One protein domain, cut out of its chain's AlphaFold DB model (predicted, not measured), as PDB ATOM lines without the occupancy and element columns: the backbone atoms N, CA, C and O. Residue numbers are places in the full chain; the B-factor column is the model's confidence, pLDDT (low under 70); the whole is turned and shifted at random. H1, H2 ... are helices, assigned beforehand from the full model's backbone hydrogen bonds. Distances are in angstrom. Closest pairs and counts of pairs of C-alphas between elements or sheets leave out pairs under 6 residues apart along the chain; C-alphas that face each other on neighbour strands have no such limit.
ATOM      1  N   LYS A   4     133.748 145.331 248.055       82.44
ATOM      2  CA  LYS A   4     134.908 145.137 247.172       82.44
ATOM      3  C   LYS A   4     134.836 143.789 246.461       82.44
ATOM      4  O   LYS A   4     135.150 143.732 245.278       82.44
ATOM      5  N   ASP A   5     134.361 142.747 247.143       85.12
ATOM      6  CA  ASP A   5     134.209 141.413 246.553       85.12
ATOM      7  C   ASP A   5     133.219 141.444 245.375       85.12
ATOM      8  O   ASP A   5     133.517 140.927 244.302       85.12
ATOM      9  N   TYR A   6     132.076 142.126 245.528       83.25
ATOM     10  CA  TYR A   6     131.088 142.266 244.449       83.25
ATOM     11  C   TYR A   6     131.642 143.000 243.226       83.25
ATOM     12  O   TYR A   6     131.352 142.608 242.096       83.25
ATOM     13  N   LYS A   7     132.471 144.027 243.450       85.25
ATOM     14  CA  LYS A   7     133.136 144.765 242.373       85.25
ATOM     15  C   LYS A   7     134.164 143.903 241.634       85.25
ATOM     16  O   LYS A   7     134.216 143.916 240.412       85.25
ATOM     17  N   VAL A   8     134.959 143.118 242.358       89.12
ATOM     18  CA  VAL A   8     135.911 142.185 241.729       89.12
ATOM     19  C   VAL A   8     135.165 141.146 240.888       89.12
ATOM     20  O   VAL A   8     135.577 140.836 239.773       89.12
ATOM     21  N   ILE A   9     134.037 140.637 241.387       88.94
ATOM     22  CA  ILE A   9     133.214 139.668 240.656       88.94
ATOM     23  C   ILE A   9     132.630 140.284 239.376       88.94
ATOM     24  O   ILE A   9     132.669 139.628 238.335       88.94
ATOM     25  N   SER A  10     132.129 141.525 239.408       87.19
ATOM     26  CA  SER A  10     131.618 142.177 238.193       87.19
ATOM     27  C   SER A  10     132.719 142.410 237.153       87.19
ATOM     28  O   SER A  10     132.493 142.159 235.972       87.19
ATOM     29  N   GLU A  11     133.931 142.781 237.577       88.25
ATOM     30  CA  GLU A  11     135.096 142.921 236.690       88.25
ATOM     31  C   GLU A  11     135.528 141.584 236.060       88.25
ATOM     32  O   GLU A  11     135.926 141.550 234.895       88.25
ATOM     33  N   ILE A  12     135.446 140.472 236.802       88.75
ATOM     34  CA  ILE A  12     135.714 139.127 236.262       88.75
ATOM     35  C   ILE A  12     134.676 138.774 235.197       88.75
ATOM     36  O   ILE A  12     135.045 138.343 234.107       88.75
ATOM     37  N   ILE A  13     133.390 138.993 235.488       86.31
ATOM     38  CA  ILE A  13     132.306 138.762 234.527       86.31
ATOM     39  C   ILE A  13     132.563 139.579 233.262       86.31
ATOM     40  O   ILE A  13     132.527 139.029 232.168       86.31
ATOM     41  N   ASP A  14     132.882 140.865 233.389       82.00
ATOM     42  CA  ASP A  14     133.131 141.736 232.239       82.00
ATOM     43  C   ASP A  14     134.285 141.244 231.348       82.00
ATOM     44  O   ASP A  14     134.187 141.303 230.127       82.00
ATOM     45  N   LYS A  15     135.336 140.667 231.944       82.88
ATOM     46  CA  LYS A  15     136.502 140.131 231.219       82.88
ATOM     47  C   LYS A  15     136.292 138.737 230.621       82.88
ATOM     48  O   LYS A  15     137.012 138.366 229.696       82.88
ATOM     49  N   CYS A  16     135.358 137.947 231.149       83.31
ATOM     50  CA  CYS A  16     135.139 136.565 230.714       83.31
ATOM     51  C   CYS A  16     134.243 136.435 229.474       83.31
ATOM     52  O   CYS A  16     134.244 135.377 228.845       83.31
ATOM     53  N   TYR A  17     133.485 137.474 229.114       80.19
ATOM     54  CA  TYR A  17     132.576 137.436 227.969       80.19
ATOM     55  C   TYR A  17     133.099 138.302 226.825       80.19
ATOM     56  O   TYR A  17     133.297 139.504 226.973       80.19
ATOM     57  N   ALA A  18     133.296 137.682 225.660       76.31
ATOM     58  CA  ALA A  18     133.578 138.404 224.426       76.31
ATOM     59  C   ALA A  18     132.385 139.307 224.043       76.31
ATOM     60  O   ALA A  18     131.245 138.976 224.374       76.31
ATOM     61  N   PRO A  19     132.601 140.418 223.316       73.12
ATOM     62  CA  PRO A  19     131.532 141.317 222.881       73.12
ATOM     63  C   PRO A  19     130.783 140.747 221.662       73.12
ATOM     64  O   PRO A  19     130.793 141.325 220.578       73.12
ATOM     65  N   THR A  20     130.165 139.577 221.821       82.56
ATOM     66  CA  THR A  20     129.242 138.985 220.841       82.56
ATOM     67  C   THR A  20     127.837 138.931 221.433       82.56
ATOM     68  O   THR A  20     127.681 138.780 222.643       82.56
ATOM     69  N   THR A  21     126.801 139.009 220.596       76.19
ATOM     70  CA  THR A  21     125.399 139.064 221.048       76.19
ATOM     71  C   THR A  21     125.018 137.897 221.972       76.19
ATOM     72  O   THR A  21     124.359 138.090 222.993       76.19
ATOM     73  N   GLU A  22     125.465 136.676 221.655       83.62
ATOM     74  CA  GLU A  22     125.223 135.485 222.484       83.62
ATOM     75  C   GLU A  22     125.970 135.547 223.822       83.62
ATOM     76  O   GLU A  22     125.403 135.229 224.871       83.62
ATOM     77  N   ALA A  23     127.226 136.001 223.808       83.44
ATOM     78  CA  ALA A  23     128.022 136.161 225.018       83.44
ATOM     79  C   ALA A  23     127.471 137.279 225.918       83.44
ATOM     80  O   ALA A  23     127.450 137.118 227.137       83.44
ATOM     81  N   GLU A  24     126.935 138.363 225.349       85.12
ATOM     82  CA  GLU A  24     126.249 139.418 226.099       85.12
ATOM     83  C   GLU A  24     124.974 138.910 226.783       85.12
ATOM     84  O   GLU A  24     124.700 139.254 227.937       85.12
ATOM     85  N   GLN A  25     124.186 138.074 226.105       86.44
ATOM     86  CA  GLN A  25     122.979 137.499 226.698       86.44
ATOM     87  C   GLN A  25     123.323 136.506 227.817       86.44
ATOM     88  O   GLN A  25     122.686 136.513 228.876       86.44
ATOM     89  N   LEU A  26     124.377 135.708 227.632       87.75
ATOM     90  CA  LEU A  26     124.893 134.817 228.667       87.75
ATOM     91  C   LEU A  26     125.435 135.598 229.875       87.75
ATOM     92  O   LEU A  26     125.105 135.262 231.015       87.75
ATOM     93  N   LYS A  27     126.181 136.683 229.632       89.94
ATOM     94  CA  LYS A  27     126.679 137.610 230.657       89.94
ATOM     95  C   LYS A  27     125.541 138.163 231.514       89.94
ATOM     96  O   LYS A  27     125.603 138.085 232.741       89.94
ATOM     97  N   LYS A  28     124.468 138.655 230.882       89.44
ATOM     98  CA  LYS A  28     123.267 139.150 231.582       89.44
ATOM     99  C   LYS A  28     122.634 138.063 232.452       89.44
ATOM    100  O   LYS A  28     122.346 138.303 233.623       89.44
ATOM    101  N   ASN A  29     122.469 136.854 231.913       91.38
ATOM    102  CA  ASN A  29     121.892 135.729 232.651       91.38
ATOM    103  C   ASN A  29     122.719 135.359 233.891       91.38
ATOM    104  O   ASN A  29     122.157 135.119 234.962       91.38
ATOM    105  N   VAL A  30     124.048 135.329 233.764       91.56
ATOM    106  CA  VAL A  30     124.951 135.042 234.886       91.56
ATOM    107  C   VAL A  30     124.917 136.163 235.923       91.56
ATOM    108  O   VAL A  30     124.750 135.871 237.108       91.56
ATOM    109  N   ALA A  31     124.968 137.426 235.493       92.31
ATOM    110  CA  ALA A  31     124.850 138.577 236.386       92.31
ATOM    111  C   ALA A  31     123.544 138.536 237.200       92.31
ATOM    112  O   ALA A  31     123.573 138.709 238.418       92.31
ATOM    113  N   HIS A  32     122.407 138.211 236.576       93.12
ATOM    114  CA  HIS A  32     121.132 138.066 237.287       93.12
ATOM    115  C   HIS A  32     121.114 136.902 238.286       93.12
ATOM    116  O   HIS A  32     120.602 137.065 239.397       93.12
ATOM    117  N   LYS A  33     121.671 135.736 237.926       93.12
ATOM    118  CA  LYS A  33     121.756 134.584 238.842       93.12
ATOM    119  C   LYS A  33     122.624 134.895 240.060       93.12
ATOM    120  O   LYS A  33     122.215 134.597 241.180       93.12
ATOM    121  N   LEU A  34     123.776 135.528 239.847       90.88
ATOM    122  CA  LEU A  34     124.671 135.944 240.926       90.88
ATOM    123  C   LEU A  34     124.023 137.005 241.807       90.88
ATOM    124  O   LEU A  34     124.036 136.870 243.024       90.88
ATOM    125  N   ALA A  35     123.364 137.993 241.204       90.12
ATOM    126  CA  ALA A  35     122.628 138.996 241.953       90.12
ATOM    127  C   ALA A  35     121.536 138.362 242.835       90.12
ATOM    128  O   ALA A  35     121.381 138.764 243.979       90.12
ATOM    129  N   ASN A  36     120.797 137.357 242.342       90.25
ATOM    130  CA  ASN A  36     119.802 136.631 243.150       90.25
ATOM    131  C   ASN A  36     120.449 135.847 244.298       90.25
ATOM    132  O   ASN A  36     119.915 135.811 245.403       90.25
ATOM    133  N   TYR A  37     121.588 135.205 244.032       88.44
ATOM    134  CA  TYR A  37     122.335 134.473 245.048       88.44
ATOM    135  C   TYR A  37     122.835 135.411 246.153       88.44
ATOM    136  O   TYR A  37     122.606 135.138 247.326       88.44
ATOM    137  N   PHE A  38     123.438 136.548 245.796       86.19
ATOM    138  CA  PHE A  38     123.936 137.527 246.763       86.19
ATOM    139  C   PHE A  38     122.822 138.169 247.585       86.19
ATOM    140  O   PHE A  38     123.007 138.368 248.781       86.19
ATOM    141  N   ASP A  39     121.670 138.436 246.972       85.00
ATOM    142  CA  ASP A  39     120.485 138.942 247.667       85.00
ATOM    143  C   ASP A  39     120.013 137.936 248.732       85.00
ATOM    144  O   ASP A  39     119.862 138.279 249.903       85.00
ATOM    145  N   ARG A  40     119.926 136.649 248.367       83.88
ATOM    146  CA  ARG A  40     119.566 135.564 249.292       83.88
ATOM    147  C   ARG A  40     120.591 135.374 250.415       83.88
ATOM    148  O   ARG A  40     120.206 135.244 251.573       83.88
ATOM    149  N   GLU A  41     121.882 135.366 250.095       80.50
ATOM    150  CA  GLU A  41     122.952 135.236 251.096       80.50
ATOM    151  C   GLU A  41     123.018 136.448 252.032       80.50
ATOM    152  O   GLU A  41     123.332 136.301 253.215       80.50
ATOM    153  N   SER A  42     122.685 137.642 251.526       75.81
ATOM    154  CA  SER A  42     122.557 138.852 252.339       75.81
ATOM    155  C   SER A  42     121.383 138.746 253.314       75.81
ATOM    156  O   SER A  42     121.521 139.162 254.462       75.81
ATOM    157  N   MET A  43     120.252 138.166 252.897       71.00
ATOM    158  CA  MET A  43     119.092 137.936 253.770       71.00
ATOM    159  C   MET A  43     119.346 136.854 254.830       71.00
ATOM    160  O   MET A  43     118.819 136.949 255.936       71.00
ATOM    161  N   ASN A  44     120.172 135.851 254.525       72.44
ATOM    162  CA  ASN A  44     120.490 134.748 255.439       72.44
ATOM    163  C   ASN A  44     121.561 135.097 256.492       72.44
ATOM    164  O   ASN A  44     121.931 134.241 257.293       72.44
ATOM    165  N   GLY A  45     122.094 136.324 256.490       63.72
ATOM    166  CA  GLY A  45     123.120 136.754 257.446       63.72
ATOM    167  C   GLY A  45     124.512 136.147 257.212       63.72
ATOM    168  O   GLY A  45     125.437 136.439 257.969       63.72
ATOM    169  N   THR A  46     124.707 135.353 256.148       61.59
ATOM    170  CA  THR A  46     126.030 134.840 255.738       61.59
ATOM    171  C   THR A  46     126.974 135.988 255.354       61.59
ATOM    172  O   THR A  46     128.200 135.903 255.483       61.59
ATOM    173  N   VAL A  47     126.407 137.107 254.900       61.56
ATOM    174  CA  VAL A  47     127.132 138.341 254.607       61.56
ATOM    175  C   VAL A  47     127.326 139.134 255.907       61.56
ATOM    176  O   VAL A  47     126.499 139.960 256.275       61.56
ATOM    177  N   LYS A  48     128.431 138.862 256.618       54.25
ATOM    178  CA  LYS A  48     128.849 139.614 257.817       54.25
ATOM    179  C   LYS A  48     128.978 141.121 257.519       54.25
ATOM    180  O   LYS A  48     129.891 141.517 256.801       54.25
ATOM    181  N   GLU A  49     128.039 141.886 258.077       58.00
ATOM    182  CA  GLU A  49     128.022 143.319 258.426       58.00
ATOM    183  C   GLU A  49     128.680 144.351 257.484       58.00
ATOM    184  O   GLU A  49     129.899 144.445 257.361       58.00
ATOM    185  N   ALA A  50     127.832 145.202 256.885       50.03
ATOM    186  CA  ALA A  50     127.748 146.666 257.113       50.03
ATOM    187  C   ALA A  50     127.015 147.379 255.959       50.03
ATOM    188  O   ALA A  50     126.494 148.477 256.127       50.03
ATOM    189  N   LEU A  51     126.933 146.748 254.786       59.50
ATOM    190  CA  LEU A  51     126.222 147.276 253.626       59.50
ATOM    191  C   LEU A  51     125.407 146.141 253.020       59.50
ATOM    192  O   LEU A  51     125.977 145.177 252.508       59.50
ATOM    193  N   ALA A  52     124.079 146.245 253.112       69.94
ATOM    194  CA  ALA A  52     123.176 145.356 252.396       69.94
ATOM    195  C   ALA A  52     123.603 145.295 250.922       69.94
ATOM    196  O   ALA A  52     123.937 146.324 250.325       69.94
ATOM    197  N   PHE A  53     123.631 144.092 250.349       84.62
ATOM    198  CA  PHE A  53     123.961 143.926 248.940       84.62
ATOM    199  C   PHE A  53     123.043 144.812 248.082       84.62
ATOM    200  O   PHE A  53     121.821 144.683 248.118       84.62
ATOM    201  N   ASN A  54     123.624 145.727 247.298       87.81
ATOM    202  CA  ASN A  54     122.856 146.555 246.375       87.81
ATOM    203  C   ASN A  54     122.777 145.866 245.012       87.81
ATOM    204  O   ASN A  54     123.651 146.020 244.153       87.81
ATOM    205  N   ARG A  55     121.681 145.134 244.815       90.06
ATOM    206  CA  ARG A  55     121.367 144.431 243.571       90.06
ATOM    207  C   ARG A  55     121.467 145.317 242.327       90.06
ATOM    208  O   ARG A  55     122.059 144.899 241.334       90.06
ATOM    209  N   GLN A  56     120.862 146.505 242.362       89.94
ATOM    210  CA  GLN A  56     120.808 147.395 241.199       89.94
ATOM    211  C   GLN A  56     122.207 147.889 240.820       89.94
ATOM    212  O   GLN A  56     122.560 147.882 239.643       89.94
ATOM    213  N   GLN A  57     123.020 148.248 241.817       89.88
ATOM    214  CA  GLN A  57     124.395 148.678 241.583       89.88
ATOM    215  C   GLN A  57     125.243 147.546 240.994       89.88
ATOM    216  O   GLN A  57     125.938 147.767 240.009       89.88
ATOM    217  N   PHE A  58     125.132 146.323 241.522       91.12
ATOM    218  CA  PHE A  58     125.874 145.176 240.991       91.12
ATOM    219  C   PHE A  58     125.518 144.861 239.530       91.12
ATOM    220  O   PHE A  58     126.404 144.623 238.712       91.12
ATOM    221  N   LEU A  59     124.227 144.889 239.178       91.19
ATOM    222  CA  LEU A  59     123.784 144.671 237.797       91.19
ATOM    223  C   LEU A  59     124.311 145.758 236.854       91.19
ATOM    224  O   LEU A  59     124.805 145.436 235.772       91.19
ATOM    225  N   LYS A  60     124.287 147.022 237.297       90.81
ATOM    226  CA  LYS A  60     124.865 148.148 236.558       90.81
ATOM    227  C   LYS A  60     126.369 147.973 236.343       90.81
ATOM    228  O   LYS A  60     126.842 148.181 235.229       90.81
ATOM    229  N   ASP A  61     127.097 147.539 237.370       89.38
ATOM    230  CA  ASP A  61     128.536 147.262 237.282       89.38
ATOM    231  C   ASP A  61     128.836 146.080 236.343       89.38
ATOM    232  O   ASP A  61     129.888 146.041 235.714       89.38
ATOM    233  N   CYS A  62     127.893 145.146 236.182       87.31
ATOM    234  CA  CYS A  62     127.956 144.075 235.182       87.31
ATOM    235  C   CYS A  62     127.528 144.525 233.768       87.31
ATOM    236  O   CYS A  62     127.471 143.699 232.855       87.31
ATOM    237  N   GLY A  63     127.184 145.800 233.561       86.44
ATOM    238  CA  GLY A  63     126.709 146.320 232.274       86.44
ATOM    239  C   GLY A  63     125.280 145.899 231.907       86.44
ATOM    240  O   GLY A  63     124.890 145.982 230.741       86.44
TER     241      GLY A  63
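AT A GLANCE: This is residues 4 to 63 of the 65 residues of an uncharacterized protein of marine sediment metagenome (UniProt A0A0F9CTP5). One long helix, H2, makes the long axis of a slim rod; H1 folds back beside it as the other arm of a helical hairpin, and the short helix H3 packs on both, the three centres making a triangle. Beyond the far end of H2, an unnamed link, residues 44 to 54, loops round and folds back to bring the backbone to H3. The printed part has 60 residues with three named helices, in the order H1, H2, H3, and no named strand; the class is all helix. It is only just compact, close to loose, with a radius of gyration of the C-alphas of 12.1 A, and its C-alphas span 37 by 18 by 15 A.

HOW THE PARTS SIT: The longest helix, H2, residues 21 to 43, touches H1, residues 4 to 16, at a shallow tilt of 18 degrees, and the two run opposite ways as a helical hairpin. H1 touches H2 with residues 10 to 14 alone, and H2 touches H1 with residues 27 to 31 alone; the closest C-alphas are those of Ile 13 and Lys 27, 6.9 A apart. H3, residues 55 to 61, touches H2 through residues 31 to 39 of H2 alone, the closest C-alphas being those of Ala 35 and Arg 55, 5.8 A apart. H2 and H3 run opposite ways at a steep tilt of 37 degrees, only just past shallow, and form a second helical hairpin. H3 also touches H1, which meets it with residues 6 to 11 alone; the C-alphas of Ser 10 and Asp 61 are the closest, 6.0 A apart. H1 and H3 run the same way at a steep tilt of 49 degrees. With 1 of the 3 touching pairs at a shallow tilt, the helix packing is mostly crossed, but only just. In H1, H2 and H3 every O i to N i+4 pair is within hydrogen-bond range.

IN THESE COORDINATES: H2 has 23 residues and measures 33.3 A from C-alpha 21 at (125.399, 139.064, 221.048) to C-alpha 43 at (119.092, 137.936, 253.770). H1 has 13 residues and measures 18.6 A; it begins at C-alpha 4, (134.908, 145.137, 247.172). H3 has 7 residues, is 9.9 A long, and ends at C-alpha 61, (128.536, 147.262, 237.282).

THE WHOLE: The two C-alphas farthest apart are those of Thr 20 and Glu 49, at 37.9 A. The printed part runs from residue 4 to 63 and has no cut. The link from H1 to H2 is tight, with 4 residues, and the link from H2 to H3 is long, with 11. The mean pLDDT of the printed part is 82.3, and the model's confidence is low, under 70, at residues 45 to 52.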